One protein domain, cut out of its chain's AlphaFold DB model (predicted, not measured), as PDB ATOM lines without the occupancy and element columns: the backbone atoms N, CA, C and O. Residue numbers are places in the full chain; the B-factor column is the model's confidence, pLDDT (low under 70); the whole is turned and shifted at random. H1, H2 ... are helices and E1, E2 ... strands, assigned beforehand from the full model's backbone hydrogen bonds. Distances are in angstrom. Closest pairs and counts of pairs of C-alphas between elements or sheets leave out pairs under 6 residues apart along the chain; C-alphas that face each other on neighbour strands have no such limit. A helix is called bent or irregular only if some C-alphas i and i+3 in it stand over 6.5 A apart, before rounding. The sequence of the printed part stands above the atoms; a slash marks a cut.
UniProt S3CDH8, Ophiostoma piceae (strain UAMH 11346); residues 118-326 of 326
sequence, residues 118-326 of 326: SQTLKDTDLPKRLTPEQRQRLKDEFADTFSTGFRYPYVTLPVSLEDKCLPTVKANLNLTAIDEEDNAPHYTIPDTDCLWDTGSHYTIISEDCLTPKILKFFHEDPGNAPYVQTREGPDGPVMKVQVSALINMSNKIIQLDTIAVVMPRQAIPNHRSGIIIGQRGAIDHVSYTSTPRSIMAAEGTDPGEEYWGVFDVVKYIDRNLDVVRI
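What this domain is: This is residues 118 to 326 of the 326 residues of a protein of Ophiostoma piceae (strain UAMH 11346) (UniProt S3CDH8). A closed barrel of six strands, E1, E2, E7, E3, E6 and E5, makes the core; H2, H3 and the short strand E4 sit at one end of the long axis, and the sheet E8 E9 E10 with little H4 extends the other. H1 packs on the barrel's wall at E6. The printed part has 209 residues with four named helices and ten named strands, in the order H1 E1 E2 E3 H2 H3 E4 E5 E6 E7 E8 H4 E9 E10. The barrel is mixed, the sheet E8 E9 E10 antiparallel, and the class mixed, helices and strands. The whole is compact, with a radius of gyration of the C-alphas of 17.3 A, yet elongated, spanning 58 by 38 by 31 A.

Where its parts are: The barrel holds E1, residues 166 to 176, 27.6 A long; E2, 187 to 196, 21.2 A; E3, 203 to 206; E5, 237 to 248, 30.9 A; E6, 253 to 263, 27.0 A; and E7, 275 to 277. E4, 228 to 230, pairs with E5 but is not in the ring. The other sheet holds E8, 286 to 292, 17.9 A; E9, 309 to 317, 23.4 A; and E10, 323 to 325. The helices are H1, 132 to 147, 22.4 A; H2, 212 to 220, 11.3 A; H3, 222 to 227; and H4, 293 to 298. C-alpha 132 is at (154.231, 201.785, 132.626), C-alpha 325 at (150.069, 177.986, 140.459).

How they stand to each other: E1 and E2 form an antiparallel hairpin, with N 171 and O 192 at 2.9 A. E2 and E7 are parallel, N 195 and O 275 at 2.9 A; E7 and E3 antiparallel, N 204 and O 276 at 2.8 A; E3 and E6 parallel, N 205 and O 261 at 2.9 A. E4, E5 and E6 are a meander, each strand the antiparallel neighbour of the one before, with N 229 and O 238 at 2.8 A and N 243 and O 258 at 2.8 A. E5 and E1 close the ring, antiparallel, with N 244 and O 174 at 2.9 A. H1 is on the barrel; the C-alphas of Leu 138 and Thr 258, its closest to E6, are 7.2 A apart. H2 lies outside the barrel at a height of 8.9 A over the sheet. H2 and H3 touch only at the corner, Phe 218 and Asn 224 having the closest C-alphas, 5.6 A. H3 stands at the sheet's level, 0.9 A, and is irregular, C-alphas 223 and 226 being 7.4 A apart. E9 is the inner strand between E8, N 289 and O 312 at 2.8 A, and E10, N 316 and O 324 at 2.9 A. H4 only grazes that sheet, with its residues 293 to 297; the closest C-alphas of H4 and E9 are those of Arg 293 and Gly 309, 4.2 A apart. Each O i to N i+4 pair of H1, H2 and H4 is within hydrogen-bond range; H3 has 0 of 2, and 2 of 3 O i to N i+3 pairs.

The domain as a whole: The C-alphas of Pro 222 and Gly 300, the two farthest apart, are 57.8 A apart. The printed part has no cut, and the links H1 to E1 and E6 to E7 are long. Mean pLDDT of the printed part is 83.2; residues 145 to 163, 179 to 184, 225 and 229 to 237 are under 70.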
ATOM      1  N   SER A 118     166.592 173.912 145.112       87.88
ATOM      2  CA  SER A 118     166.935 173.067 143.964       87.88
ATOM      3  C   SER A 118     167.403 173.872 142.747       87.88
ATOM      4  O   SER A 118     167.972 173.305 141.813       87.88
ATOM      5  N   GLN A 119     167.152 175.182 142.741       87.88
ATOM      6  CA  GLN A 119     167.536 176.095 141.671       87.88
ATOM      7  C   GLN A 119     168.660 177.006 142.155       87.88
ATOM      8  O   GLN A 119     168.803 177.286 143.345       87.88
ATOM      9  N   THR A 120     169.469 177.492 141.221       86.94
ATOM     10  CA  THR A 120     170.511 178.479 141.511       86.94
ATOM     11  C   THR A 120     170.215 179.728 140.709       86.94
ATOM     12  O   THR A 120     170.168 179.681 139.479       86.94
ATOM     13  N   LEU A 121     170.004 180.833 141.417       87.88
ATOM     14  CA  LEU A 121     169.900 182.151 140.815       87.88
ATOM     15  C   LEU A 121     171.304 182.592 140.398       87.88
ATOM     16  O   LEU A 121     172.214 182.590 141.222       87.88
ATOM     17  N   LYS A 122     171.504 182.919 139.122       88.31
ATOM     18  CA  LYS A 122     172.790 183.441 138.649       88.31
ATOM     19  C   LYS A 122     172.844 184.936 138.918       88.31
ATOM     20  O   LYS A 122     171.840 185.616 138.755       88.31
ATOM     21  N   ASP A 123     174.027 185.488 139.153       81.44
ATOM     22  CA  ASP A 123     174.220 186.939 139.341       81.44
ATOM     23  C   ASP A 123     173.734 187.779 138.144       81.44
ATOM     24  O   ASP A 123     173.425 188.962 138.270       81.44
ATOM     25  N   THR A 124     173.666 187.156 136.963       82.69
ATOM     26  CA  THR A 124     173.182 187.773 135.715       82.69
ATOM     27  C   THR A 124     171.662 187.735 135.548       82.69
ATOM     28  O   THR A 124     171.134 188.415 134.667       82.69
ATOM     29  N   ASP A 125     170.949 186.966 136.374       86.94
ATOM     30  CA  ASP A 125     169.493 186.891 136.328       86.94
ATOM     31  C   ASP A 125     168.920 188.158 136.960       86.94
ATOM     32  O   ASP A 125     168.909 188.320 138.177       86.94
ATOM     33  N   LEU A 126     168.443 189.088 136.138       85.75
ATOM     34  CA  LEU A 126     167.895 190.345 136.634       85.75
ATOM     35  C   LEU A 126     166.370 190.347 136.607       85.75
ATOM     36  O   LEU A 126     165.766 189.837 135.652       85.75
ATOM     37  N   PRO A 127     165.732 190.976 137.611       86.94
ATOM     38  CA  PRO A 127     164.311 191.245 137.562       86.94
ATOM     39  C   PRO A 127     163.935 191.933 136.249       86.94
ATOM     40  O   PRO A 127     164.561 192.924 135.862       86.94
ATOM     41  N   LYS A 128     162.908 191.431 135.547       87.56
ATOM     42  CA  LYS A 128     162.428 192.139 134.348       87.56
ATOM     43  C   LYS A 128     161.840 193.477 134.784       87.56
ATOM     44  O   LYS A 128     161.195 193.539 135.831       87.56
ATOM     45  N   ARG A 129     162.035 194.499 133.955       84.12
ATOM     46  CA  ARG A 129     161.500 195.841 134.194       84.12
ATOM     47  C   ARG A 129     159.977 195.832 134.239       84.12
ATOM     48  O   ARG A 129     159.336 195.035 133.549       84.12
ATOM     49  N   LEU A 130     159.428 196.738 135.037       85.31
ATOM     50  CA  LEU A 130     157.996 196.975 135.107       85.31
ATOM     51  C   LEU A 130     157.506 197.736 133.874       85.31
ATOM     52  O   LEU A 130     158.170 198.638 133.360       85.31
ATOM     53  N   THR A 131     156.309 197.385 133.416       87.00
ATOM     54  CA  THR A 131     155.572 198.161 132.409       87.00
ATOM     55  C   THR A 131     155.115 199.509 132.990       87.00
ATOM     56  O   THR A 131     155.035 199.655 134.214       87.00
ATOM     57  N   PRO A 132     154.818 200.525 132.157       85.25
ATOM     58  CA  PRO A 132     154.231 201.785 132.626       85.25
ATOM     59  C   PRO A 132     152.984 201.583 133.498       85.25
ATOM     60  O   PRO A 132     152.848 202.220 134.539       85.25
ATOM     61  N   GLU A 133     152.114 200.646 133.122       87.19
ATOM     62  CA  GLU A 133     150.882 200.335 133.843       87.19
ATOM     63  C   GLU A 133     151.172 199.725 135.219       87.19
ATOM     64  O   GLU A 133     150.545 200.104 136.205       87.19
ATOM     65  N   GLN A 134     152.138 198.806 135.310       87.19
ATOM     66  CA  GLN A 134     152.563 198.217 136.586       87.19
ATOM     67  C   GLN A 134     153.204 199.255 137.509       87.19
ATOM     68  O   GLN A 134     152.901 199.280 138.700       87.19
ATOM     69  N   ARG A 135     154.039 200.146 136.961       83.94
ATOM     70  CA  ARG A 135     154.623 201.258 137.725       83.94
ATOM     71  C   ARG A 135     153.544 202.176 138.278       83.94
ATOM     72  O   ARG A 135     153.591 202.521 139.452       83.94
ATOM     73  N   GLN A 136     152.554 202.544 137.462       84.88
ATOM     74  CA  GLN A 136     151.464 203.396 137.930       84.88
ATOM     75  C   GLN A 136     150.688 202.741 139.079       84.88
ATOM     76  O   GLN A 136     150.408 203.404 140.069       84.88
ATOM     77  N   ARG A 137     150.433 201.430 139.017       86.31
ATOM     78  CA  ARG A 137     149.781 200.711 140.124       86.31
ATOM     79  C   ARG A 137     150.601 200.745 141.411       86.31
ATOM     80  O   ARG A 137     150.032 201.000 142.465       86.31
ATOM     81  N   LEU A 138     151.918 200.536 141.335       84.75
ATOM     82  CA  LEU A 138     152.787 200.655 142.511       84.75
ATOM     83  C   LEU A 138     152.793 202.083 143.074       84.75
ATOM     84  O   LEU A 138     152.818 202.251 144.291       84.75
ATOM     85  N   LYS A 139     152.726 203.111 142.215       82.69
ATOM     86  CA  LYS A 139     152.571 204.515 142.643       82.69
ATOM     87  C   LYS A 139     151.244 204.746 143.365       82.69
ATOM     88  O   LYS A 139     151.219 205.439 144.379       82.69
ATOM     89  N   ASP A 140     150.162 204.165 142.863       84.69
ATOM     90  CA  ASP A 140     148.836 204.293 143.470       84.69
ATOM     91  C   ASP A 140     148.786 203.562 144.823       84.69
ATOM     92  O   ASP A 140     148.325 204.125 145.818       84.69
ATOM     93  N   GLU A 141     149.344 202.348 144.898       80.81
ATOM     94  CA  GLU A 141     149.485 201.593 146.147       80.81
ATOM     95  C   GLU A 141     150.353 202.349 147.157       80.81
ATOM     96  O   GLU A 141     150.017 202.427 148.341       80.81
ATOM     97  N   PHE A 142     151.447 202.955 146.698       78.19
ATOM     98  CA  PHE A 142     152.288 203.826 147.508       78.19
ATOM     99  C   PHE A 142     151.487 205.005 148.078       78.19
ATOM    100  O   PHE A 142     151.504 205.238 149.289       78.19
ATOM    101  N   ALA A 143     150.754 205.732 147.233       78.44
ATOM    102  CA  ALA A 143     149.963 206.881 147.660       78.44
ATOM    103  C   ALA A 143     148.928 206.494 148.732       78.44
ATOM    104  O   ALA A 143     148.840 207.158 149.768       78.44
ATOM    105  N   ASP A 144     148.212 205.383 148.539       75.25
ATOM    106  CA  ASP A 144     147.239 204.864 149.506       75.25
ATOM    107  C   ASP A 144     147.909 204.463 150.831       75.25
ATOM    108  O   ASP A 144     147.567 204.966 151.906       75.25
ATOM    109  N   THR A 145     148.958 203.642 150.744       67.75
ATOM    110  CA  THR A 145     149.710 203.115 151.890       67.75
ATOM    111  C   THR A 145     150.196 204.211 152.828       67.75
ATOM    112  O   THR A 145     150.101 204.071 154.049       67.75
ATOM    113  N   PHE A 146     150.724 205.302 152.274       66.38
ATOM    114  CA  PHE A 146     151.402 206.330 153.062       66.38
ATOM    115  C   PHE A 146     150.531 207.548 153.377       66.38
ATOM    116  O   PHE A 146     150.880 208.298 154.292       66.38
ATOM    117  N   SER A 147     149.376 207.708 152.724       65.75
ATOM    118  CA  SER A 147     148.367 208.703 153.117       65.75
ATOM    119  C   SER A 147     147.772 208.423 154.507       65.75
ATOM    120  O   SER A 147     147.412 209.347 155.231       65.75
ATOM    121  N   THR A 148     147.747 207.151 154.924       61.03
ATOM    122  CA  THR A 148     147.188 206.701 156.214       61.03
ATOM    123  C   THR A 148     148.171 206.771 157.394       61.03
ATOM    124  O   THR A 148     147.829 206.394 158.516       61.03
ATOM    125  N   GLY A 149     149.380 207.301 157.166       60.91
ATOM    126  CA  GLY A 149     150.438 207.436 158.165       60.91
ATOM    127  C   GLY A 149     151.377 206.226 158.221       60.91
ATOM    128  O   GLY A 149     150.964 205.068 158.225       60.91
ATOM    129  N   PHE A 150     152.684 206.497 158.283       63.03
ATOM    130  CA  PHE A 150     153.719 205.463 158.344       63.03
ATOM    131  C   PHE A 150     153.645 204.680 159.664       63.03
ATOM    132  O   PHE A 150     153.969 205.206 160.734       63.03
ATOM    133  N   ARG A 151     153.252 203.404 159.586       65.38
ATOM    134  CA  ARG A 151     153.316 202.467 160.716       65.38
ATOM    135  C   ARG A 151     154.752 202.009 160.930       65.38
ATOM    136  O   ARG A 151     155.468 201.786 159.959       65.38
ATOM    137  N   TYR A 152     155.152 201.844 162.193       65.56
ATOM    138  CA  TYR A 152     156.456 201.262 162.508       65.56
ATOM    139  C   TYR A 152     156.585 199.913 161.781       65.56
ATOM    140  O   TYR A 152     155.622 199.133 161.774       65.56
ATOM    141  N   PRO A 153     157.716 199.654 161.111       62.78
ATOM    142  CA  PRO A 153     157.797 198.561 160.154       62.78
ATOM    143  C   PRO A 153     157.894 197.191 160.833       62.78
ATOM    144  O   PRO A 153     157.717 196.183 160.162       62.78
ATOM    145  N   TYR A 154     158.080 197.155 162.156       65.81
ATOM    146  CA  TYR A 154     158.109 195.931 162.946       65.81
ATOM    147  C   TYR A 154     157.020 195.864 163.999       65.81
ATOM    148  O   TYR A 154     156.798 196.804 164.765       65.81
ATOM    149  N   VAL A 155     156.460 194.671 164.129       56.00
ATOM    150  CA  VAL A 155     155.939 194.163 165.394       56.00
ATOM    151  C   VAL A 155     156.975 193.130 165.824       56.00
ATOM    152  O   VAL A 155     157.154 192.160 165.107       56.00
ATOM    153  N   THR A 156     157.738 193.419 166.886       52.00
ATOM    154  CA  THR A 156     158.838 192.638 167.506       52.00
ATOM    155  C   THR A 156     159.147 191.265 166.888       52.00
ATOM    156  O   THR A 156     158.258 190.437 166.798       52.00
ATOM    157  N   LEU A 157     160.422 190.984 166.591       50.62
ATOM    158  CA  LEU A 157     160.943 189.702 166.081       50.62
ATOM    159  C   LEU A 157     161.198 188.662 167.203       50.62
ATOM    160  O   LEU A 157     162.298 188.649 167.764       50.62
ATOM    161  N   PRO A 158     160.270 187.751 167.563       49.47
ATOM    162  CA  PRO A 158     160.647 186.544 168.278       49.47
ATOM    163  C   PRO A 158     161.197 185.535 167.263       49.47
ATOM    164  O   PRO A 158     160.464 185.029 166.416       49.47
ATOM    165  N   VAL A 159     162.486 185.205 167.340       52.94
ATOM    166  CA  VAL A 159     162.974 183.970 166.699       52.94
ATOM    167  C   VAL A 159     162.196 182.795 167.294       52.94
ATOM    168  O   VAL A 159     161.865 182.800 168.483       52.94
ATOM    169  N   SER A 160     161.890 181.795 166.464       51.69
ATOM    170  CA  SER A 160     161.324 180.538 166.950       51.69
ATOM    171  C   SER A 160     162.188 180.000 168.094       51.69
ATOM    172  O   SER A 160     163.411 179.894 167.961       51.69
ATOM    173  N   LEU A 161     161.538 179.656 169.212       48.25
ATOM    174  CA  LEU A 161     162.183 179.079 170.397       48.25
ATOM    175  C   LEU A 161     162.943 177.782 170.075       48.25
ATOM    176  O   LEU A 161     163.821 177.387 170.840       48.25
ATOM    177  N   GLU A 162     162.587 177.116 168.976       51.25
ATOM    178  CA  GLU A 162     163.062 175.777 168.638       51.25
ATOM    179  C   GLU A 162     164.296 175.813 167.728       51.25
ATOM    180  O   GLU A 162     165.313 175.207 168.067       51.25
ATOM    181  N   ASP A 163     164.268 176.582 166.635       58.94
ATOM    182  CA  ASP A 163     165.354 176.557 165.641       58.94
ATOM    183  C   ASP A 163     166.466 177.583 165.915       58.94
ATOM    184  O   ASP A 163     167.537 177.513 165.308       58.94
ATOM    185  N   LYS A 164     166.243 178.540 166.834       70.69
ATOM    186  CA  LYS A 164     167.186 179.618 167.215       70.69
ATOM    187  C   LYS A 164     167.773 180.417 166.034       70.69
ATOM    188  O   LYS A 164     168.720 181.185 166.226       70.69
ATOM    189  N   CYS A 165     167.243 180.252 164.825       80.38
ATOM    190  CA  CYS A 165     167.681 180.935 163.620       80.38
ATOM    191  C   CYS A 165     166.499 181.274 162.713       80.38
ATOM    192  O   CYS A 165     165.471 180.596 162.727       80.38
ATOM    193  N   LEU A 166     166.654 182.345 161.936       85.62
ATOM    194  CA  LEU A 166     165.659 182.769 160.959       85.62
ATOM    195  C   LEU A 166     166.055 182.362 159.530       85.62
ATOM    196  O   LEU A 166     167.251 182.342 159.211       85.62
ATOM    197  N   PRO A 167     165.069 182.072 158.671       92.50
ATOM    198  CA  PRO A 167     165.309 181.696 157.287       92.50
ATOM    199  C   PRO A 167     165.755 182.893 156.443       92.50
ATOM    200  O   PRO A 167     165.172 183.979 156.513       92.50
ATOM    201  N   THR A 168     166.757 182.680 155.595       95.19
ATOM    202  CA  THR A 168     167.115 183.597 154.508       95.19
ATOM    203  C   THR A 168     166.841 182.976 153.147       95.19
ATOM    204  O   THR A 168     166.942 181.764 152.960       95.19
ATOM    205  N   VAL A 169     166.506 183.828 152.187       96.12
ATOM    206  CA  VAL A 169     166.337 183.486 150.775       96.12
ATOM    207  C   VAL A 169     167.378 184.233 149.952       96.12
ATOM    208  O   VAL A 169     167.737 185.364 150.283       96.12
ATOM    209  N   LYS A 170     167.851 183.618 148.868       96.19
ATOM    210  CA  LYS A 170     168.736 184.288 147.911       96.19
ATOM    211  C   LYS A 170     167.922 185.128 146.940       96.19
ATOM    212  O   LYS A 170     166.910 184.649 146.421       96.19
ATOM    213  N   ALA A 171     168.366 186.352 146.676       95.56
ATOM    214  CA  ALA A 171     167.693 187.236 145.740       95.56
ATOM    215  C   ALA A 171     168.644 188.131 144.938       95.56
ATOM    216  O   ALA A 171     169.676 188.579 145.434       95.56
ATOM    217  N   ASN A 172     168.213 188.457 143.720       94.88
ATOM    218  CA  ASN A 172     168.768 189.536 142.910       94.88
ATOM    219  C   ASN A 172     167.759 190.678 142.893       94.88
ATOM    220  O   ASN A 172     166.624 190.499 142.440       94.88
ATOM    221  N   LEU A 173     168.161 191.846 143.383       93.12
ATOM    222  CA  LEU A 173     167.283 193.000 143.526       93.12
ATOM    223  C   LEU A 173     167.684 194.109 142.564       93.12
ATOM    224  O   LEU A 173     168.865 194.359 142.356       93.12
ATOM    225  N   ASN A 174     166.688 194.808 142.038       91.50
ATOM    226  CA  ASN A 174     166.833 196.078 141.350       91.50
ATOM    227  C   ASN A 174     166.075 197.140 142.146       91.50
ATOM    228  O   ASN A 174     164.871 197.013 142.367       91.50
ATOM    229  N   LEU A 175     166.797 198.174 142.569       88.62
ATOM    230  CA  LEU A 175     166.261 199.339 143.257       88.62
ATOM    231  C   LEU A 175     166.132 200.493 142.270       88.62
ATOM    232  O   LEU A 175     167.087 200.806 141.548       88.62
ATOM    233  N   THR A 176     164.970 201.131 142.271       83.62
ATOM    234  CA  THR A 176     164.680 202.306 141.447       83.62
ATOM    235  C   THR A 176     163.894 203.345 142.241       83.62
ATOM    236  O   THR A 176     163.297 203.056 143.285       83.62
ATOM    237  N   ALA A 177     163.924 204.590 141.766       77.94
ATOM    238  CA  ALA A 177     162.983 205.597 142.234       77.94
ATOM    239  C   ALA A 177     161.560 205.199 141.826       77.94
ATOM    240  O   ALA A 177     161.361 204.580 140.785       77.94
ATOM    241  N   ILE A 178     160.576 205.553 142.647       74.25
ATOM    242  CA  ILE A 178     159.181 205.144 142.439       74.25
ATOM    243  C   ILE A 178     158.590 205.805 141.186       74.25
ATOM    244  O   ILE A 178     157.726 205.229 140.527       74.25
ATOM    245  N   ASP A 179     159.056 207.002 140.822       69.44
ATOM    246  CA  ASP A 179     158.630 207.709 139.616       69.44
ATOM    247  C   ASP A 179     159.256 207.234 138.315       69.44
ATOM    248  O   ASP A 179     158.652 207.533 137.287       69.44
ATOM    249  N   GLU A 180     160.361 206.485 138.380       67.19
ATOM    250  CA  GLU A 180     161.170 205.940 137.283       67.19
ATOM    251  C   GLU A 180     160.783 206.473 135.892       67.19
ATOM    252  O   GLU A 180     159.878 205.942 135.251       67.19
ATOM    253  N   GLU A 181     161.487 207.486 135.392       65.00
ATOM    254  CA  GLU A 181     161.556 207.767 133.951       65.00
ATOM    255  C   GLU A 181     162.659 206.898 133.312       65.00
ATOM    256  O   GLU A 181     163.529 206.394 134.021       65.00
ATOM    257  N   ASP A 182     162.670 206.717 131.984       61.78
ATOM    258  CA  ASP A 182     163.580 205.779 131.281       61.78
ATOM    259  C   ASP A 182     165.091 206.010 131.541       61.78
ATOM    260  O   ASP A 182     165.909 205.139 131.240       61.78
ATOM    261  N   ASN A 183     165.461 207.155 132.127       63.81
ATOM    262  CA  ASN A 183     166.832 207.541 132.476       63.81
ATOM    263  C   ASN A 183     167.136 207.526 133.988       63.81
ATOM    264  O   ASN A 183     168.224 207.952 134.390       63.81
ATOM    265  N   ALA A 184     166.205 207.084 134.835       66.75
ATOM    266  CA  ALA A 184     166.420 207.048 136.277       66.75
ATOM    267  C   ALA A 184     167.554 206.068 136.646       66.75
ATOM    268  O   ALA A 184     167.728 205.028 136.005       66.75
ATOM    269  N   PRO A 185     168.358 206.368 137.680       71.00
ATOM    270  CA  PRO A 185     169.406 205.462 138.117       71.00
ATOM    271  C   PRO A 185     168.797 204.163 138.655       71.00
ATOM    272  O   PRO A 185     168.016 204.172 139.604       71.00
ATOM    273  N   HIS A 186     169.209 203.040 138.069       79.19
ATOM    274  CA  HIS A 186     168.927 201.712 138.605       79.19
ATOM    275  C   HIS A 186     170.125 201.222 139.407       79.19
ATOM    276  O   HIS A 186     171.279 201.419 139.009       79.19
ATOM    277  N   TYR A 187     169.851 200.533 140.506       87.56
ATOM    278  CA  TYR A 187     170.883 199.865 141.277       87.56
ATOM    279  C   TYR A 187     170.561 198.398 141.474       87.56
ATOM    280  O   TYR A 187     169.505 198.052 141.992       87.56
ATOM    281  N   THR A 188     171.499 197.548 141.083       89.56
ATOM    282  CA  THR A 188     171.366 196.104 141.210       89.56
ATOM    283  C   THR A 188     172.144 195.611 142.421       89.56
ATOM    284  O   THR A 188     173.313 195.955 142.593       89.56
ATOM    285  N   ILE A 189     171.503 194.761 143.218       90.81
ATOM    286  CA  ILE A 189     172.109 194.006 144.311       90.81
ATOM    287  C   ILE A 189     171.989 192.516 143.952       90.81
ATOM    288  O   ILE A 189     170.927 191.929 144.177       90.81
ATOM    289  N   PRO A 190     173.016 191.912 143.331       92.31
ATOM    290  CA  PRO A 190     173.000 190.494 142.981       92.31
ATOM    291  C   PRO A 190     173.350 189.604 144.187       92.31
ATOM    292  O   PRO A 190     173.989 190.062 145.136       92.31
ATOM    293  N   ASP A 191     172.928 188.340 144.119       91.50
ATOM    294  CA  ASP A 191     173.215 187.225 145.036       91.50
ATOM    295  C   ASP A 191     173.173 187.587 146.530       91.50
ATOM    296  O   ASP A 191     174.025 187.214 147.342       91.50
ATOM    297  N   THR A 192     172.153 188.348 146.918       93.19
ATOM    298  CA  THR A 192     172.020 188.838 148.286       93.19
ATOM    299  C   THR A 192     171.163 187.909 149.132       93.19
ATOM    300  O   THR A 192     170.105 187.440 148.710       93.19
ATOM    301  N   ASP A 193     171.622 187.657 150.359       94.00
ATOM    302  CA  ASP A 193     170.832 186.971 151.377       94.00
ATOM    303  C   ASP A 193     169.813 187.934 151.991       94.00
ATOM    304  O   ASP A 193     170.154 188.845 152.752       94.00
ATOM    305  N   CYS A 194     168.540 187.698 151.695       95.31
ATOM    306  CA  CYS A 194     167.433 188.432 152.284       95.31
ATOM    307  C   CYS A 194     166.830 187.630 153.435       95.31
ATOM    308  O   CYS A 194     166.506 186.453 153.283       95.31
ATOM    309  N   LEU A 195     166.629 188.266 154.586       93.94
ATOM    310  CA  LEU A 195     165.847 187.681 155.670       93.94
ATOM    311  C   LEU A 195     164.383 187.590 155.232       93.94
ATOM    312  O   LEU A 195     163.819 188.593 154.802       93.94
ATOM    313  N   TRP A 196     163.770 186.417 155.352       92.56
ATOM    314  CA  TRP A 196     162.346 186.248 155.081       92.56
ATOM    315  C   TRP A 196     161.570 186.333 156.391       92.56
ATOM    316  O   TRP A 196     161.612 185.403 157.201       92.56
ATOM    317  N   ASP A 197     160.898 187.461 156.623       88.62
ATOM    318  CA  ASP A 197     160.339 187.787 157.933       88.62
ATOM    319  C   ASP A 197     158.867 188.196 157.862       88.62
ATOM    320  O   ASP A 197     158.506 189.309 157.478       88.62
ATOM    321  N   THR A 198     158.002 187.302 158.335       85.50
ATOM    322  CA  THR A 198     156.568 187.568 158.470       85.50
ATOM    323  C   THR A 198     156.236 188.560 159.592       85.50
ATOM    324  O   THR A 198     155.091 188.984 159.678       85.50
ATOM    325  N   GLY A 199     157.176 188.900 160.480       81.12
ATOM    326  CA  GLY A 199     157.007 189.923 161.520       81.12
ATOM    327  C   GLY A 199     157.259 191.353 161.029       81.12
ATOM    328  O   GLY A 199     156.865 192.318 161.692       81.12
ATOM    329  N   SER A 200     157.881 191.500 159.858       84.31
ATOM    330  CA  SER A 200     158.093 192.794 159.217       84.31
ATOM    331  C   SER A 200     156.893 193.157 158.347       84.31
ATOM    332  O   SER A 200     156.509 192.407 157.453       84.31
ATOM    333  N   HIS A 201     156.302 194.331 158.567       83.62
ATOM    334  CA  HIS A 201     155.184 194.812 157.755       83.62
ATOM    335  C   HIS A 201     155.607 195.174 156.330       83.62
ATOM    336  O   HIS A 201     154.821 194.995 155.407       83.62
ATOM    337  N   TYR A 202     156.826 195.686 156.151       87.12
ATOM    338  CA  TYR A 202     157.339 196.172 154.870       87.12
ATOM    339  C   TYR A 202     158.642 195.468 154.516       87.12
ATOM    340  O   TYR A 202     159.355 194.980 155.394       87.12
ATOM    341  N   THR A 203     158.993 195.467 153.233       92.31
ATOM    342  CA  THR A 203     160.370 195.153 152.849       92.31
ATOM    343  C   THR A 203     161.288 196.277 153.328       92.31
ATOM    344  O   THR A 203     160.992 197.452 153.115       92.31
ATOM    345  N   ILE A 204     162.382 195.932 154.003       92.06
ATOM    346  CA  ILE A 204     163.319 196.891 154.595       92.06
ATOM    347  C   ILE A 204     164.702 196.670 154.012       92.06
ATOM    348  O   ILE A 204     165.167 195.535 153.897       92.06
ATOM    349  N   ILE A 205     165.369 197.769 153.688       92.94
ATOM    350  CA  ILE A 205     166.763 197.784 153.263       92.94
ATOM    351  C   ILE A 205     167.534 198.637 154.265       92.94
ATOM    352  O   ILE A 205     167.191 199.793 154.509       92.94
ATOM    353  N   SER A 206     168.581 198.077 154.858       91.50
ATOM    354  CA  SER A 206     169.498 198.875 155.668       91.50
ATOM    355  C   SER A 206     170.259 199.859 154.780       91.50
ATOM    356  O   SER A 206     170.773 199.475 153.730       91.50
ATOM    357  N   GLU A 207     170.356 201.124 155.191       89.88
ATOM    358  CA  GLU A 207     171.064 202.174 154.437       89.88
ATOM    359  C   GLU A 207     172.502 201.789 154.076       89.88
ATOM    360  O   GLU A 207     172.980 202.123 152.995       89.88
ATOM    361  N   ASP A 208     173.180 201.041 154.950       89.75
ATOM    362  CA  ASP A 208     174.553 200.576 154.729       89.75
ATOM    363  C   ASP A 208     174.687 199.508 153.624       89.75
ATOM    364  O   ASP A 208     175.803 199.186 153.221       89.75
ATOM    365  N   CYS A 209     173.571 199.007 153.083       89.62
ATOM    366  CA  CYS A 209     173.538 198.164 151.882       89.62
ATOM    367  C   CYS A 209     173.547 198.981 150.579       89.62
ATOM    368  O   CYS A 209     173.682 198.417 149.488       89.62
ATOM    369  N   LEU A 210     173.375 200.303 150.666       88.12
ATOM    370  CA  LEU A 210     173.313 201.193 149.515       88.12
ATOM    371  C   LEU A 210     174.635 201.927 149.309       88.12
ATOM    372  O   LEU A 210     175.322 202.326 150.246       88.12
ATOM    373  N   THR A 211     174.987 202.157 148.044       85.94
ATOM    374  CA  THR A 211     176.166 202.971 147.732       85.94
ATOM    375  C   THR A 211     175.922 204.444 148.072       85.94
ATOM    376  O   THR A 211     174.799 204.937 147.905       85.94
ATOM    377  N   PRO A 212     176.978 205.208 148.416       85.38
ATOM    378  CA  PRO A 212     176.864 206.648 148.640       85.38
ATOM    379  C   PRO A 212     176.230 207.398 147.466       85.38
ATOM    380  O   PRO A 212     175.542 208.388 147.671       85.38
ATOM    381  N   LYS A 213     176.417 206.914 146.228       83.94
ATOM    382  CA  LYS A 213     175.821 207.507 145.023       83.94
ATOM    383  C   LYS A 213     174.289 207.461 145.047       83.94
ATOM    384  O   LYS A 213     173.658 208.421 144.622       83.94
ATOM    385  N   ILE A 214     173.706 206.366 145.528       81.25
ATOM    386  CA  ILE A 214     172.248 206.178 145.592       81.25
ATOM    387  C   ILE A 214     171.664 207.013 146.715       81.25
ATOM    388  O   ILE A 214     170.702 207.738 146.497       81.25
ATOM    389  N   LEU A 215     172.286 206.945 147.894       83.19
ATOM    390  CA  LEU A 215     171.893 207.766 149.035       83.19
ATOM    391  C   LEU A 215     171.919 209.246 148.645       83.19
ATOM    392  O   LEU A 215     170.948 209.961 148.861       83.19
ATOM    393  N   LYS A 216     172.981 209.681 147.960       82.75
ATOM    394  CA  LYS A 216     173.099 211.039 147.428       82.75
ATOM    395  C   LYS A 216     171.981 211.384 146.443       82.75
ATOM    396  O   LYS A 216     171.382 212.442 146.567       82.75
ATOM    397  N   PHE A 217     171.694 210.498 145.489       79.12
ATOM    398  CA  PHE A 217     170.631 210.707 144.504       79.12
ATOM    399  C   PHE A 217     169.269 210.942 145.170       79.12
ATOM    400  O   PHE A 217     168.562 211.878 144.809       79.12
ATOM    401  N   PHE A 218     168.915 210.142 146.171       74.62
ATOM    402  CA  PHE A 218     167.628 210.295 146.841       74.62
ATOM    403  C   PHE A 218     167.584 211.457 147.841       74.62
ATOM    404  O   PHE A 218     166.553 212.112 147.941       74.62
ATOM    405  N   HIS A 219     168.669 211.729 148.573       77.12
ATOM    406  CA  HIS A 219     168.677 212.779 149.599       77.12
ATOM    407  C   HIS A 219     168.911 214.190 149.054       77.12
ATOM    408  O   HIS A 219     168.427 215.146 149.653       77.12
ATOM    409  N   GLU A 220     169.678 214.344 147.972       78.50
ATOM    410  CA  GLU A 220     170.087 215.668 147.483       78.50
ATOM    411  C   GLU A 220     169.254 216.181 146.302       78.50
ATOM    412  O   GLU A 220     169.287 217.382 146.035       78.50
ATOM    413  N   ASP A 221     168.510 215.320 145.602       75.19
ATOM    414  CA  ASP A 221     167.634 215.746 144.507       75.19
ATOM    415  C   ASP A 221     166.280 216.248 145.055       75.19
ATOM    416  O   ASP A 221     165.526 215.462 145.641       75.19
ATOM    417  N   PRO A 222     165.917 217.531 144.857       72.12
ATOM    418  CA  PRO A 222     164.635 218.071 145.309       72.12
ATOM    419  C   PRO A 222     163.416 217.355 144.713       72.12
ATOM    420  O   PRO A 222     162.359 217.338 145.345       72.12
ATOM    421  N   GLY A 223     163.548 216.753 143.524       71.50
ATOM    422  CA  GLY A 223     162.492 215.952 142.901       71.50
ATOM    423  C   GLY A 223     162.165 214.682 143.689       71.50
ATOM    424  O   GLY A 223     161.027 214.222 143.664       71.50
ATOM    425  N   ASN A 224     163.122 214.180 144.476       72.94
ATOM    426  CA  ASN A 224     162.980 212.973 145.289       72.94
ATOM    427  C   ASN A 224     162.440 213.240 146.704       72.94
ATOM    428  O   ASN A 224     162.231 212.297 147.471       72.94
ATOM    429  N   ALA A 225     162.153 214.500 147.053       69.81
ATOM    430  CA  ALA A 225     161.587 214.870 148.350       69.81
ATOM    431  C   ALA A 225     160.318 214.076 148.745       69.81
ATOM    432  O   ALA A 225     160.200 213.722 149.918       69.81
ATOM    433  N   PRO A 226     159.393 213.707 147.829       71.44
ATOM    434  CA  PRO A 226     158.244 212.858 148.172       71.44
ATOM    435  C   PRO A 226     158.615 211.442 148.653       71.44
ATOM    436  O   PRO A 226     157.820 210.790 149.338       71.44
ATOM    437  N   TYR A 227     159.811 210.957 148.309       71.31
ATOM    438  CA  TYR A 227     160.306 209.622 148.664       71.31
ATOM    439  C   TYR A 227     161.127 209.613 149.950       71.31
ATOM    440  O   TYR A 227     161.307 208.554 150.552       71.31
ATOM    441  N   VAL A 228     161.597 210.778 150.397       72.62
ATOM    442  CA  VAL A 228     162.358 210.930 151.635       72.62
ATOM    443  C   VAL A 228     161.447 211.516 152.702       72.62
ATOM    444  O   VAL A 228     161.120 212.699 152.708       72.62
ATOM    445  N   GLN A 229     161.042 210.677 153.647       68.88
ATOM    446  CA  GLN A 229     160.306 211.121 154.816       68.88
ATOM    447  C   GLN A 229     161.286 211.364 155.960       68.88
ATOM    448  O   GLN A 229     161.674 210.446 156.682       68.88
ATOM    449  N   THR A 230     161.673 212.621 156.149       59.62
ATOM    450  CA  THR A 230     162.429 213.028 157.333       59.62
ATOM    451  C   THR A 230     161.510 212.916 158.546       59.62
ATOM    452  O   THR A 230     160.590 213.715 158.714       59.62
ATOM    453  N   ARG A 231     161.706 211.893 159.383       61.03
ATOM    454  CA  ARG A 231     161.049 211.842 160.690       61.03
ATOM    455  C   ARG A 231     161.766 212.796 161.637       61.03
ATOM    456  O   ARG A 231     162.980 212.711 161.806       61.03
ATOM    457  N   GLU A 232     161.002 213.637 162.321       47.31
ATOM    458  CA  GLU A 232     161.441 214.231 163.582       47.31
ATOM    459  C   GLU A 232     161.368 213.135 164.659       47.31
ATOM    460  O   GLU A 232     160.340 212.918 165.295       47.31
ATOM    461  N   GLY A 233     162.430 212.342 164.794       53.03
ATOM    462  CA  GLY A 233     162.505 211.243 165.755       53.03
ATOM    463  C   GLY A 233     163.906 210.627 165.823       53.03
ATOM    464  O   GLY A 233     164.730 210.891 164.947       53.03
ATOM    465  N   PRO A 234     164.196 209.801 166.844       51.16
ATOM    466  CA  PRO A 234     165.528 209.224 167.063       51.16
ATOM    467  C   PRO A 234     165.975 208.259 165.951       51.16
ATOM    468  O   PRO A 234     167.158 207.946 165.860       51.16
ATOM    469  N   ASP A 235     165.041 207.814 165.108       60.84
ATOM    470  CA  ASP A 235     165.253 206.797 164.073       60.84
ATOM    471  C   ASP A 235     165.788 207.361 162.740       60.84
ATOM    472  O   ASP A 235     166.108 206.584 161.844       60.84
ATOM    473  N   GLY A 236     165.902 208.691 162.599       65.75
ATOM    474  CA  GLY A 236     166.427 209.344 161.393       65.75
ATOM    475  C   GLY A 236     165.444 209.413 160.208       65.75
ATOM    476  O   GLY A 236     164.259 209.092 160.351       65.75
ATOM    477  N   PRO A 237     165.897 209.900 159.037       69.81
ATOM    478  CA  PRO A 237     165.083 209.924 157.827       69.81
ATOM    479  C   PRO A 237     164.779 208.500 157.345       69.81
ATOM    480  O   PRO A 237     165.615 207.610 157.432       69.81
ATOM    481  N   VAL A 238     163.572 208.294 156.818       75.38
ATOM    482  CA  VAL A 238     163.177 207.050 156.150       75.38
ATOM    483  C   VAL A 238     163.009 207.349 154.674       75.38
ATOM    484  O   VAL A 238     162.225 208.220 154.293       75.38
ATOM    485  N   MET A 239     163.728 206.615 153.838       80.31
ATOM    486  CA  MET A 239     163.640 206.735 152.388       80.31
ATOM    487  C   MET A 239     162.799 205.596 151.818       80.31
ATOM    488  O   MET A 239     162.756 204.505 152.372       80.31
ATOM    489  N   LYS A 240     162.087 205.843 150.723       82.19
ATOM    490  CA  LYS A 240     161.190 204.865 150.103       82.19
ATOM    491  C   LYS A 240     161.651 204.606 148.679       82.19
ATOM    492  O   LYS A 240     161.879 205.550 147.928       82.19
ATOM    493  N   VAL A 241     161.797 203.338 148.317       83.19
ATOM    494  CA  VAL A 241     162.321 202.931 147.009       83.19
ATOM    495  C   VAL A 241     161.466 201.825 146.414       83.19
ATOM    496  O   VAL A 241     160.955 200.969 147.137       83.19
ATOM    497  N   GLN A 242     161.319 201.832 145.092       85.06
ATOM    498  CA  GLN A 242     160.748 200.699 144.379       85.06
ATOM    499  C   GLN A 242     161.787 199.577 144.338       85.06
ATOM    500  O   GLN A 242     162.970 199.814 144.078       85.06
ATOM    501  N   VAL A 243     161.336 198.353 144.595       87.31
ATOM    502  CA  VAL A 243     162.164 197.152 144.601       87.31
ATOM    503  C   VAL A 243     161.530 196.096 143.724       87.31
ATOM    504  O   VAL A 243     160.446 195.600 144.014       87.31
ATOM    505  N   SER A 244     162.258 195.705 142.688       90.75
ATOM    506  CA  SER A 244     161.992 194.494 141.921       90.75
ATOM    507  C   SER A 244     162.976 193.422 142.369       90.75
ATOM    508  O   SER A 244     164.182 193.646 142.314       90.75
ATOM    509  N   ALA A 245     162.503 192.258 142.802       92.25
ATOM    510  CA  ALA A 245     163.347 191.190 143.332       92.25
ATOM    511  C   ALA A 245     163.053 189.856 142.643       92.25
ATOM    512  O   ALA A 245     161.914 189.395 142.646       92.25
ATOM    513  N   LEU A 246     164.084 189.210 142.092       95.12
ATOM    514  CA  LEU A 246     164.049 187.784 141.773       95.12
ATOM    515  C   LEU A 246     164.467 187.020 143.012       95.12
ATOM    516  O   LEU A 246     165.600 187.163 143.456       95.12
ATOM    517  N   ILE A 247     163.557 186.224 143.558       95.12
ATOM    518  CA  ILE A 247     163.757 185.485 144.798       95.12
ATOM    519  C   ILE A 247     163.794 184.000 144.482       95.12
ATOM    520  O   ILE A 247     162.885 183.462 143.845       95.12
ATOM    521  N   ASN A 248     164.853 183.343 144.937       96.25
ATOM    522  CA  ASN A 248     165.037 181.913 144.793       96.25
ATOM    523  C   ASN A 248     164.406 181.173 145.978       96.25
ATOM    524  O   ASN A 248     164.970 181.139 147.073       96.25
ATOM    525  N   MET A 249     163.232 180.592 145.745       96.19
ATOM    526  CA  MET A 249     162.537 179.725 146.699       96.19
ATOM    527  C   MET A 249     162.992 178.272 146.512       96.19
ATOM    528  O   MET A 249     163.745 177.963 145.583       96.19
ATOM    529  N   SER A 250     162.547 177.346 147.365       96.12
ATOM    530  CA  SER A 250     163.062 175.969 147.348       96.12
ATOM    531  C   SER A 250     162.766 175.220 146.046       96.12
ATOM    532  O   SER A 250     163.619 174.492 145.523       96.12
ATOM    533  N   ASN A 251     161.581 175.459 145.485       94.94
ATOM    534  CA  ASN A 251     161.079 174.814 144.273       94.94
ATOM    535  C   ASN A 251     160.931 175.764 143.067       94.94
ATOM    536  O   ASN A 251     160.630 175.303 141.962       94.94
ATOM    537  N   LYS A 252     161.102 177.084 143.245       94.69
ATOM    538  CA  LYS A 252     160.793 178.071 142.203       94.69
ATOM    539  C   LYS A 252     161.534 179.396 142.383       94.69
ATOM    540  O   LYS A 252     161.572 179.942 143.476       94.69
ATOM    541  N   ILE A 253     162.001 179.980 141.283       95.06
ATOM    542  CA  ILE A 253     162.355 181.403 141.241       95.06
ATOM    543  C   ILE A 253     161.101 182.223 140.916       95.06
ATOM    544  O   ILE A 253     160.448 181.989 139.893       95.06
ATOM    545  N   ILE A 254     160.777 183.190 141.773       94.62
ATOM    546  CA  ILE A 254     159.652 184.121 141.599       94.62
ATOM    547  C   ILE A 254     160.168 185.554 141.457       94.62
ATOM    548  O   ILE A 254     161.224 185.882 141.993       94.62
ATOM    549  N   GLN A 255     159.431 186.414 140.745       94.06
ATOM    550  CA  GLN A 255     159.663 187.859 140.822       94.06
ATOM    551  C   GLN A 255     158.589 188.508 141.680       94.06
ATOM    552  O   GLN A 255     157.407 188.298 141.409       94.06
ATOM    553  N   LEU A 256     159.021 189.335 142.625       91.31
ATOM    554  CA  LEU A 256     158.173 190.244 143.382       91.31
ATOM    555  C   LEU A 256     158.546 191.686 143.049       91.31
ATOM    556  O   LEU A 256     159.714 191.991 142.806       91.31
ATOM    557  N   ASP A 257     157.551 192.560 143.060       91.06
ATOM    558  CA  ASP A 257     157.717 193.993 142.866       91.06
ATOM    559  C   ASP A 257     156.958 194.697 143.989       91.06
ATOM    560  O   ASP A 257     155.765 194.468 144.171       91.06
ATOM    561  N   THR A 258     157.669 195.489 144.786       90.38
ATOM    562  CA  THR A 258     157.147 196.091 146.018       90.38
ATOM    563  C   THR A 258     157.811 197.434 146.294       90.38
ATOM    564  O   THR A 258     158.796 197.808 145.655       90.38
ATOM    565  N   ILE A 259     157.293 198.162 147.278       88.94
ATOM    566  CA  ILE A 259     157.963 199.328 147.846       88.94
ATOM    567  C   ILE A 259     158.714 198.891 149.100       88.94
ATOM    568  O   ILE A 259     158.121 198.367 150.045       88.94
ATOM    569  N   ALA A 260     160.017 199.158 149.132       90.00
ATOM    570  CA  ALA A 260     160.815 198.995 150.334       90.00
ATOM    571  C   ALA A 260     161.043 200.323 151.047       90.00
ATOM    572  O   ALA A 260     161.075 201.402 150.446       90.00
ATOM    573  N   VAL A 261     161.253 200.214 152.354       89.25
ATOM    574  CA  VAL A 261     161.688 201.316 153.203       89.25
ATOM    575  C   VAL A 261     163.175 201.153 153.477       89.25
ATOM    576  O   VAL A 261     163.644 200.093 153.889       89.25
ATOM    577  N   VAL A 262     163.931 202.203 153.218       88.81
ATOM    578  CA  VAL A 262     165.347 202.283 153.532       88.81
ATOM    579  C   VAL A 262     165.493 203.014 154.852       88.81
ATOM    580  O   VAL A 262     164.911 204.088 155.039       88.81
ATOM    581  N   MET A 263     166.218 202.395 155.779       87.00
ATOM    582  CA  MET A 263     166.333 202.881 157.149       87.00
ATOM    583  C   MET A 263     167.770 202.795 157.657       87.00
ATOM    584  O   MET A 263     168.485 201.848 157.301       87.00
ATOM    585  N   PRO A 264     168.185 203.718 158.543       86.56
ATOM    586  CA  PRO A 264     169.454 203.599 159.237       86.56
ATOM    587  C   PRO A 264     169.526 202.273 159.984       86.56
ATOM    588  O   PRO A 264     168.557 201.844 160.620       86.56
ATOM    589  N   ARG A 265     170.703 201.642 159.979       86.50
ATOM    590  CA  ARG A 265     170.927 200.356 160.659       86.50
ATOM    591  C   ARG A 265     170.482 200.390 162.123       86.50
ATOM    592  O   ARG A 265     170.008 199.394 162.655       86.50
ATOM    593  N   GLN A 266     170.624 201.534 162.792       82.56
ATOM    594  CA  GLN A 266     170.260 201.714 164.197       82.56
ATOM    595  C   GLN A 266     168.754 201.554 164.444       82.56
ATOM    596  O   GLN A 266     168.378 201.084 165.515       82.56
ATOM    597  N   ALA A 267     167.924 201.893 163.456       80.62
ATOM    598  CA  ALA A 267     166.468 201.801 163.519       80.62
ATOM    599  C   ALA A 267     165.932 200.408 163.127       80.62
ATOM    600  O   ALA A 267     164.736 200.144 163.254       80.62
ATOM    601  N   ILE A 268     166.804 199.506 162.661       81.00
ATOM    602  CA  ILE A 268     166.460 198.116 162.347       81.00
ATOM    603  C   ILE A 268     166.669 197.256 163.606       81.00
ATOM    604  O   ILE A 268     167.695 197.395 164.281       81.00
ATOM    605  N   PRO A 269     165.744 196.333 163.938       75.44
ATOM    606  CA  PRO A 269     165.893 195.417 165.059       75.44
ATOM    607  C   PRO A 269     167.238 194.696 165.052       75.44
ATOM    608  O   PRO A 269     167.727 194.243 164.014       75.44
ATOM    609  N   ASN A 270     167.832 194.586 166.241       75.19
ATOM    610  CA  ASN A 270     169.159 194.006 166.458       75.19
ATOM    611  C   ASN A 270     170.288 194.704 165.679       75.19
ATOM    612  O   ASN A 270     171.368 194.136 165.527       75.19
ATOM    613  N   HIS A 271     170.043 195.921 165.182       80.31
ATOM    614  CA  HIS A 271     170.955 196.682 164.334       80.31
ATOM    615  C   HIS A 271     171.435 195.892 163.111       80.31
ATOM    616  O   HIS A 271     172.604 195.966 162.723       80.31
ATOM    617  N   ARG A 272     170.539 195.084 162.531       84.12
ATOM    618  CA  ARG A 272     170.861 194.224 161.393       84.12
ATOM    619  C   ARG A 272     171.156 195.070 160.154       84.12
ATOM    620  O   ARG A 272     170.327 195.868 159.735       84.12
ATOM    621  N   SER A 273     172.310 194.818 159.544       89.56
ATOM    622  CA  SER A 273     172.586 195.207 158.159       89.56
ATOM    623  C   SER A 273     172.046 194.133 157.212       89.56
ATOM    624  O   SER A 273     172.129 192.938 157.520       89.56
ATOM    625  N   GLY A 274     171.468 194.544 156.087       92.44
ATOM    626  CA  GLY A 274     170.940 193.646 155.062       92.44
ATOM    627  C   GLY A 274     169.554 194.037 154.558       92.44
ATOM    628  O   GLY A 274     169.069 195.149 154.777       92.44
ATOM    629  N   ILE A 275     168.921 193.072 153.889       94.44
ATOM    630  CA  ILE A 275     167.577 193.188 153.323       94.44
ATOM    631  C   ILE A 275     166.635 192.238 154.057       94.44
ATOM    632  O   ILE A 275     167.001 191.102 154.375       94.44
ATOM    633  N   ILE A 276     165.429 192.714 154.347       93.94
ATOM    634  CA  ILE A 276     164.395 191.981 155.073       93.94
ATOM    635  C   ILE A 276     163.135 192.033 154.218       93.94
ATOM    636  O   ILE A 276     162.576 193.107 154.022       93.94
ATOM    637  N   ILE A 277     162.722 190.892 153.671       94.19
ATOM    638  CA  ILE A 277     161.478 190.759 152.911       94.19
ATOM    639  C   ILE A 277     160.340 190.677 153.920       94.19
ATOM    640  O   ILE A 277     160.311 189.758 154.739       94.19
ATOM    641  N   GLY A 278     159.447 191.662 153.873       90.50
ATOM    642  CA  GLY A 278     158.303 191.764 154.775       90.50
ATOM    643  C   GLY A 278     156.989 191.351 154.125       90.50
ATOM    644  O   GLY A 278     156.940 190.883 152.991       90.50
ATOM    645  N   GLN A 279     155.902 191.545 154.862       88.88
ATOM    646  CA  GLN A 279     154.570 191.120 154.456       88.88
ATOM    647  C   GLN A 279     154.037 191.887 153.253       88.88
ATOM    648  O   GLN A 279     153.784 191.263 152.228       88.88
ATOM    649  N   ARG A 280     153.875 193.206 153.376       85.94
ATOM    650  CA  ARG A 280     153.115 194.018 152.423       85.94
ATOM    651  C   ARG A 280     153.763 194.048 151.041       85.94
ATOM    652  O   ARG A 280     154.915 194.466 150.902       85.94
ATOM    653  N   GLY A 281     152.997 193.643 150.035       84.25
ATOM    654  CA  GLY A 281     153.404 193.634 148.631       84.25
ATOM    655  C   GLY A 281     154.484 192.597 148.302       84.25
ATOM    656  O   GLY A 281     155.072 192.656 147.225       84.25
ATOM    657  N   ALA A 282     154.802 191.683 149.222       91.56
ATOM    658  CA  ALA A 282     155.825 190.664 149.020       91.56
ATOM    659  C   ALA A 282     155.385 189.306 149.573       91.56
ATOM    660  O   ALA A 282     154.924 188.468 148.799       91.56
ATOM    661  N   ILE A 283     155.510 189.050 150.883       93.31
ATOM    662  CA  ILE A 283     155.130 187.739 151.442       93.31
ATOM    663  C   ILE A 283     153.617 187.502 151.323       93.31
ATOM    664  O   ILE A 283     153.196 186.376 151.068       93.31
ATOM    665  N   ASP A 284     152.789 188.539 151.455       91.44
ATOM    666  CA  ASP A 284     151.331 188.443 151.286       91.44
ATOM    667  C   ASP A 284     150.890 188.040 149.864       91.44
ATOM    668  O   ASP A 284     149.797 187.501 149.679       91.44
ATOM    669  N   HIS A 285     151.759 188.225 148.869       92.50
ATOM    670  CA  HIS A 285     151.545 187.812 147.482       92.50
ATOM    671  C   HIS A 285     151.974 186.367 147.205       92.50
ATOM    672  O   HIS A 285     151.772 185.875 146.092       92.50
ATOM    673  N   VAL A 286     152.539 185.661 148.190       94.88
ATOM    674  CA  VAL A 286     153.068 184.303 148.028       94.88
ATOM    675  C   VAL A 286     152.398 183.350 149.010       94.88
ATOM    676  O   VAL A 286     152.474 183.489 150.225       94.88
ATOM    677  N   SER A 287     151.785 182.299 148.478       94.81
ATOM    678  CA  SER A 287     151.338 181.149 149.256       94.81
ATOM    679  C   SER A 287     152.401 180.064 149.159       94.81
ATOM    680  O   SER A 287     152.663 179.537 148.074       94.81
ATOM    681  N   TYR A 288     153.008 179.731 150.291       94.69
ATOM    682  CA  TYR A 288     154.076 178.744 150.382       94.69
ATOM    683  C   TYR A 288     153.925 177.890 151.641       94.69
ATOM    684  O   TYR A 288     153.265 178.283 152.607       94.69
ATOM    685  N   THR A 289     154.549 176.719 151.621       93.56
ATOM    686  CA  THR A 289     154.728 175.862 152.790       93.56
ATOM    687  C   THR A 289     156.140 176.050 153.321       93.56
ATOM    688  O   THR A 289     157.097 176.098 152.554       93.56
ATOM    689  N   SER A 290     156.258 176.177 154.639       92.94
ATOM    690  CA  SER A 290     157.531 176.285 155.343       92.94
ATOM    691  C   SER A 290     157.764 175.015 156.144       92.94
ATOM    692  O   SER A 290     156.972 174.711 157.040       92.94
ATOM    693  N   THR A 291     158.837 174.292 155.830       92.44
ATOM    694  CA  THR A 291     159.212 173.064 156.536       92.44
ATOM    695  C   THR A 291     160.614 173.237 157.116       92.44
ATOM    696  O   THR A 291     161.594 173.222 156.365       92.44
ATOM    697  N   PRO A 292     160.740 173.427 158.442       91.56
ATOM    698  CA  PRO A 292     162.032 173.508 159.107       91.56
ATOM    699  C   PRO A 292     162.843 172.221 158.948       91.56
ATOM    700  O   PRO A 292     162.290 171.117 158.896       91.56
ATOM    701  N   ARG A 293     164.172 172.350 158.970       91.31
ATOM    702  CA  ARG A 293     165.107 171.220 158.876       91.31
ATOM    703  C   ARG A 293     164.830 170.136 159.914       91.31
ATOM    704  O   ARG A 293     164.966 168.959 159.612       91.31
ATOM    705  N   SER A 294     164.451 170.520 161.133       87.81
ATOM    706  CA  SER A 294     164.157 169.587 162.227       87.81
ATOM    707  C   SER A 294     163.052 168.586 161.863       87.81
ATOM    708  O   SER A 294     163.180 167.401 162.170       87.81
ATOM    709  N   ILE A 295     162.019 169.037 161.147       88.00
ATOM    710  CA  ILE A 295     160.949 168.179 160.622       88.00
ATOM    711  C   ILE A 295     161.480 167.324 159.470       88.00
ATOM    712  O   ILE A 295     161.340 166.104 159.503       88.00
ATOM    713  N   MET A 296     162.177 167.933 158.506       92.25
ATOM    714  CA  MET A 296     162.744 167.209 157.358       92.25
ATOM    715  C   MET A 296     163.708 166.091 157.787       92.25
ATOM    716  O   MET A 296     163.706 165.004 157.217       92.25
ATOM    717  N   ALA A 297     164.519 166.327 158.820       91.12
ATOM    718  CA  ALA A 297     165.433 165.337 159.375       91.12
ATOM    719  C   ALA A 297     164.687 164.161 160.022       91.12
ATOM    720  O   ALA A 297     165.096 163.013 159.856       91.12
ATOM    721  N   ALA A 298     163.571 164.426 160.709       91.25
ATOM    722  CA  ALA A 298     162.711 163.377 161.253       91.25
ATOM    723  C   ALA A 298     162.028 162.543 160.151       91.25
ATOM    724  O   ALA A 298     161.770 161.357 160.353       91.25
ATOM    725  N   GLU A 299     161.782 163.140 158.984       93.75
ATOM    726  CA  GLU A 299     161.214 162.485 157.797       93.75
ATOM    727  C   GLU A 299     162.267 161.787 156.913       93.75
ATOM    728  O   GLU A 299     161.916 161.085 155.966       93.75
ATOM    729  N   GLY A 300     163.561 161.926 157.227       94.12
ATOM    730  CA  GLY A 300     164.655 161.322 156.462       94.12
ATOM    731  C   GLY A 300     165.040 162.083 155.187       94.12
ATOM    732  O   GLY A 300     165.721 161.524 154.330       94.12
ATOM    733  N   THR A 301     164.638 163.350 155.063       94.25
ATOM    734  CA  THR A 301     164.933 164.234 153.923       94.25
ATOM    735  C   THR A 301     165.751 165.460 154.348       94.25
ATOM    736  O   THR A 301     165.479 166.571 153.906       94.25
ATOM    737  N   ASP A 302     166.720 165.288 155.252       93.81
ATOM    738  CA  ASP A 302     167.554 166.381 155.775       93.81
ATOM    739  C   ASP A 302     168.376 167.054 154.653       93.81
ATOM    740  O   ASP A 302     169.190 166.376 154.019       93.81
ATOM    741  N   PRO A 303     168.205 168.366 154.401       92.00
ATOM    742  CA  PRO A 303     168.998 169.084 153.406       92.00
ATOM    743  C   PRO A 303     170.450 169.356 153.840       92.00
ATOM    744  O   PRO A 303     171.250 169.717 152.983       92.00
ATOM    745  N   GLY A 304     170.798 169.207 155.125       93.31
ATOM    746  CA  GLY A 304     172.126 169.526 155.673       93.31
ATOM    747  C   GLY A 304     172.085 170.576 156.790       93.31
ATOM    748  O   GLY A 304     171.186 171.418 156.841       93.31
ATOM    749  N   GLU A 305     173.047 170.528 157.722       90.31
ATOM    750  CA  GLU A 305     173.068 171.370 158.934       90.31
ATOM    751  C   GLU A 305     173.194 172.875 158.666       90.31
ATOM    752  O   GLU A 305     172.829 173.694 159.517       90.31
ATOM    753  N   GLU A 306     173.723 173.238 157.503       92.00
ATOM    754  CA  GLU A 306     173.888 174.602 157.026       92.00
ATOM    755  C   GLU A 306     172.558 175.262 156.643       92.00
ATOM    756  O   GLU A 306     172.451 176.489 156.693       92.00
ATOM    757  N   TYR A 307     171.535 174.467 156.322       94.25
ATOM    758  CA  TYR A 307     170.244 174.967 155.869       94.25
ATOM    759  C   TYR A 307     169.259 175.158 157.021       94.25
ATOM    760  O   TYR A 307     169.288 174.485 158.054       94.25
ATOM    761  N   TRP A 308     168.351 176.109 156.831       93.69
ATOM    762  CA  TRP A 308     167.221 176.326 157.726       93.69
ATOM    763  C   TRP A 308     166.121 175.276 157.524       93.69
ATOM    764  O   TRP A 308     165.493 174.837 158.484       93.69
ATOM    765  N   GLY A 309     165.895 174.865 156.276       94.25
ATOM    766  CA  GLY A 309     164.756 174.055 155.847       94.25
ATOM    767  C   GLY A 309     164.372 174.406 154.411       94.25
ATOM    768  O   GLY A 309     165.238 174.815 153.636       94.25
ATOM    769  N   VAL A 310     163.088 174.304 154.068       96.12
ATOM    770  CA  VAL A 310     162.563 174.637 152.730       96.12
ATOM    771  C   VAL A 310     161.353 175.562 152.784       96.12
ATOM    772  O   VAL A 310     160.535 175.473 153.702       96.12
ATOM    773  N   PHE A 311     161.234 176.416 151.764       96.75
ATOM    774  CA  PHE A 311     160.039 177.175 151.414       96.75
ATOM    775  C   PHE A 311     159.546 176.773 150.023       96.75
ATOM    776  O   PHE A 311     160.058 177.253 149.006       96.75
ATOM    777  N   ASP A 312     158.517 175.934 149.983       95.69
ATOM    778  CA  ASP A 312     157.911 175.476 148.737       95.69
ATOM    779  C   ASP A 312     156.729 176.361 148.356       95.69
ATOM    780  O   ASP A 312     155.708 176.410 149.044       95.69
ATOM    781  N   VAL A 313     156.860 177.075 147.240       95.69
ATOM    782  CA  VAL A 313     155.797 177.928 146.704       95.69
ATOM    783  C   VAL A 313     154.702 177.056 146.106       95.69
ATOM    784  O   VAL A 313     154.966 176.219 145.248       95.69
ATOM    785  N   VAL A 314     153.465 177.310 146.524       95.12
ATOM    786  CA  VAL A 314     152.250 176.670 146.000       95.12
ATOM    787  C   VAL A 314     151.621 177.544 144.916       95.12
ATOM    788  O   VAL A 314     151.238 177.079 143.844       95.12
ATOM    789  N   LYS A 315     151.491 178.841 145.197       95.00
ATOM    790  CA  LYS A 315     150.962 179.835 144.260       95.00
ATOM    791  C   LYS A 315     151.433 181.228 144.643       95.00
ATOM    792  O   LYS A 315     151.711 181.480 145.811       95.00
ATOM    793  N   TYR A 316     151.464 182.138 143.687       95.25
ATOM    794  CA  TYR A 316     151.775 183.540 143.945       95.25
ATOM    795  C   TYR A 316     151.024 184.448 142.974       95.25
ATOM    796  O   TYR A 316     150.526 183.990 141.945       95.25
ATOM    797  N   ILE A 317     150.911 185.723 143.329       92.69
ATOM    798  CA  ILE A 317     150.392 186.766 142.447       92.69
ATOM    799  C   ILE A 317     151.567 187.293 141.631       92.69
ATOM    800  O   ILE A 317     152.563 187.746 142.196       92.69
ATOM    801  N   ASP A 318     151.483 187.185 140.308       88.56
ATOM    802  CA  ASP A 318     152.498 187.747 139.429       88.56
ATOM    803  C   ASP A 318     152.283 189.252 139.197       88.56
ATOM    804  O   ASP A 318     151.365 189.892 139.706       88.56
ATOM    805  N   ARG A 319     153.147 189.837 138.376       81.31
ATOM    806  CA  ARG A 319     153.159 191.280 138.103       81.31
ATOM    807  C   ARG A 319     151.957 191.763 137.308       81.31
ATOM    808  O   ARG A 319     151.704 192.962 137.240       81.31
ATOM    809  N   ASN A 320     151.253 190.860 136.638       85.75
ATOM    810  CA  ASN A 320     150.030 191.181 135.918       85.75
ATOM    811  C   ASN A 320     148.804 191.099 136.836       85.75
ATOM    812  O   ASN A 320     147.716 191.466 136.396       85.75
ATOM    813  N   LEU A 321     149.006 190.748 138.114       84.56
ATOM    814  CA  LEU A 321     147.985 190.407 139.105       84.56
ATOM    815  C   LEU A 321     147.308 189.060 138.828       84.56
ATOM    816  O   LEU A 321     146.228 188.782 139.353       84.56
ATOM    817  N   ASP A 322     147.962 188.205 138.042       91.25
ATOM    818  CA  ASP A 322     147.478 186.866 137.767       91.25
ATOM    819  C   ASP A 322     147.969 185.898 138.844       91.25
ATOM    820  O   ASP A 322     149.121 185.920 139.281       91.25
ATOM    821  N   VAL A 323     147.080 185.004 139.277       94.00
ATOM    822  CA  VAL A 323     147.451 183.934 140.208       94.00
ATOM    823  C   VAL A 323     148.160 182.829 139.433       94.00
ATOM    824  O   VAL A 323     147.529 182.071 138.694       94.00
ATOM    825  N   VAL A 324     149.459 182.682 139.667       93.69
ATOM    826  CA  VAL A 324     150.278 181.595 139.127       93.69
ATOM    827  C   VAL A 324     150.302 180.443 140.126       93.69
ATOM    828  O   VAL A 324     150.580 180.646 141.305       93.69
ATOM    829  N   ARG A 325     150.007 179.224 139.662       93.88
ATOM    830  CA  ARG A 325     150.069 177.986 140.459       93.88
ATOM    831  C   ARG A 325     151.267 177.152 140.014       93.88
ATOM    832  O   ARG A 325     151.525 177.079 138.811       93.88
ATOM    833  N   ILE A 326     151.980 176.576 140.981       87.81
ATOM    834  CA  ILE A 326     153.149 175.710 140.774       87.81
ATOM    835  C   ILE A 326     152.734 174.248 140.899       87.81
ATOM    836  O   ILE A 326     151.898 173.945 141.778       87.81
TER     837      ILE A 326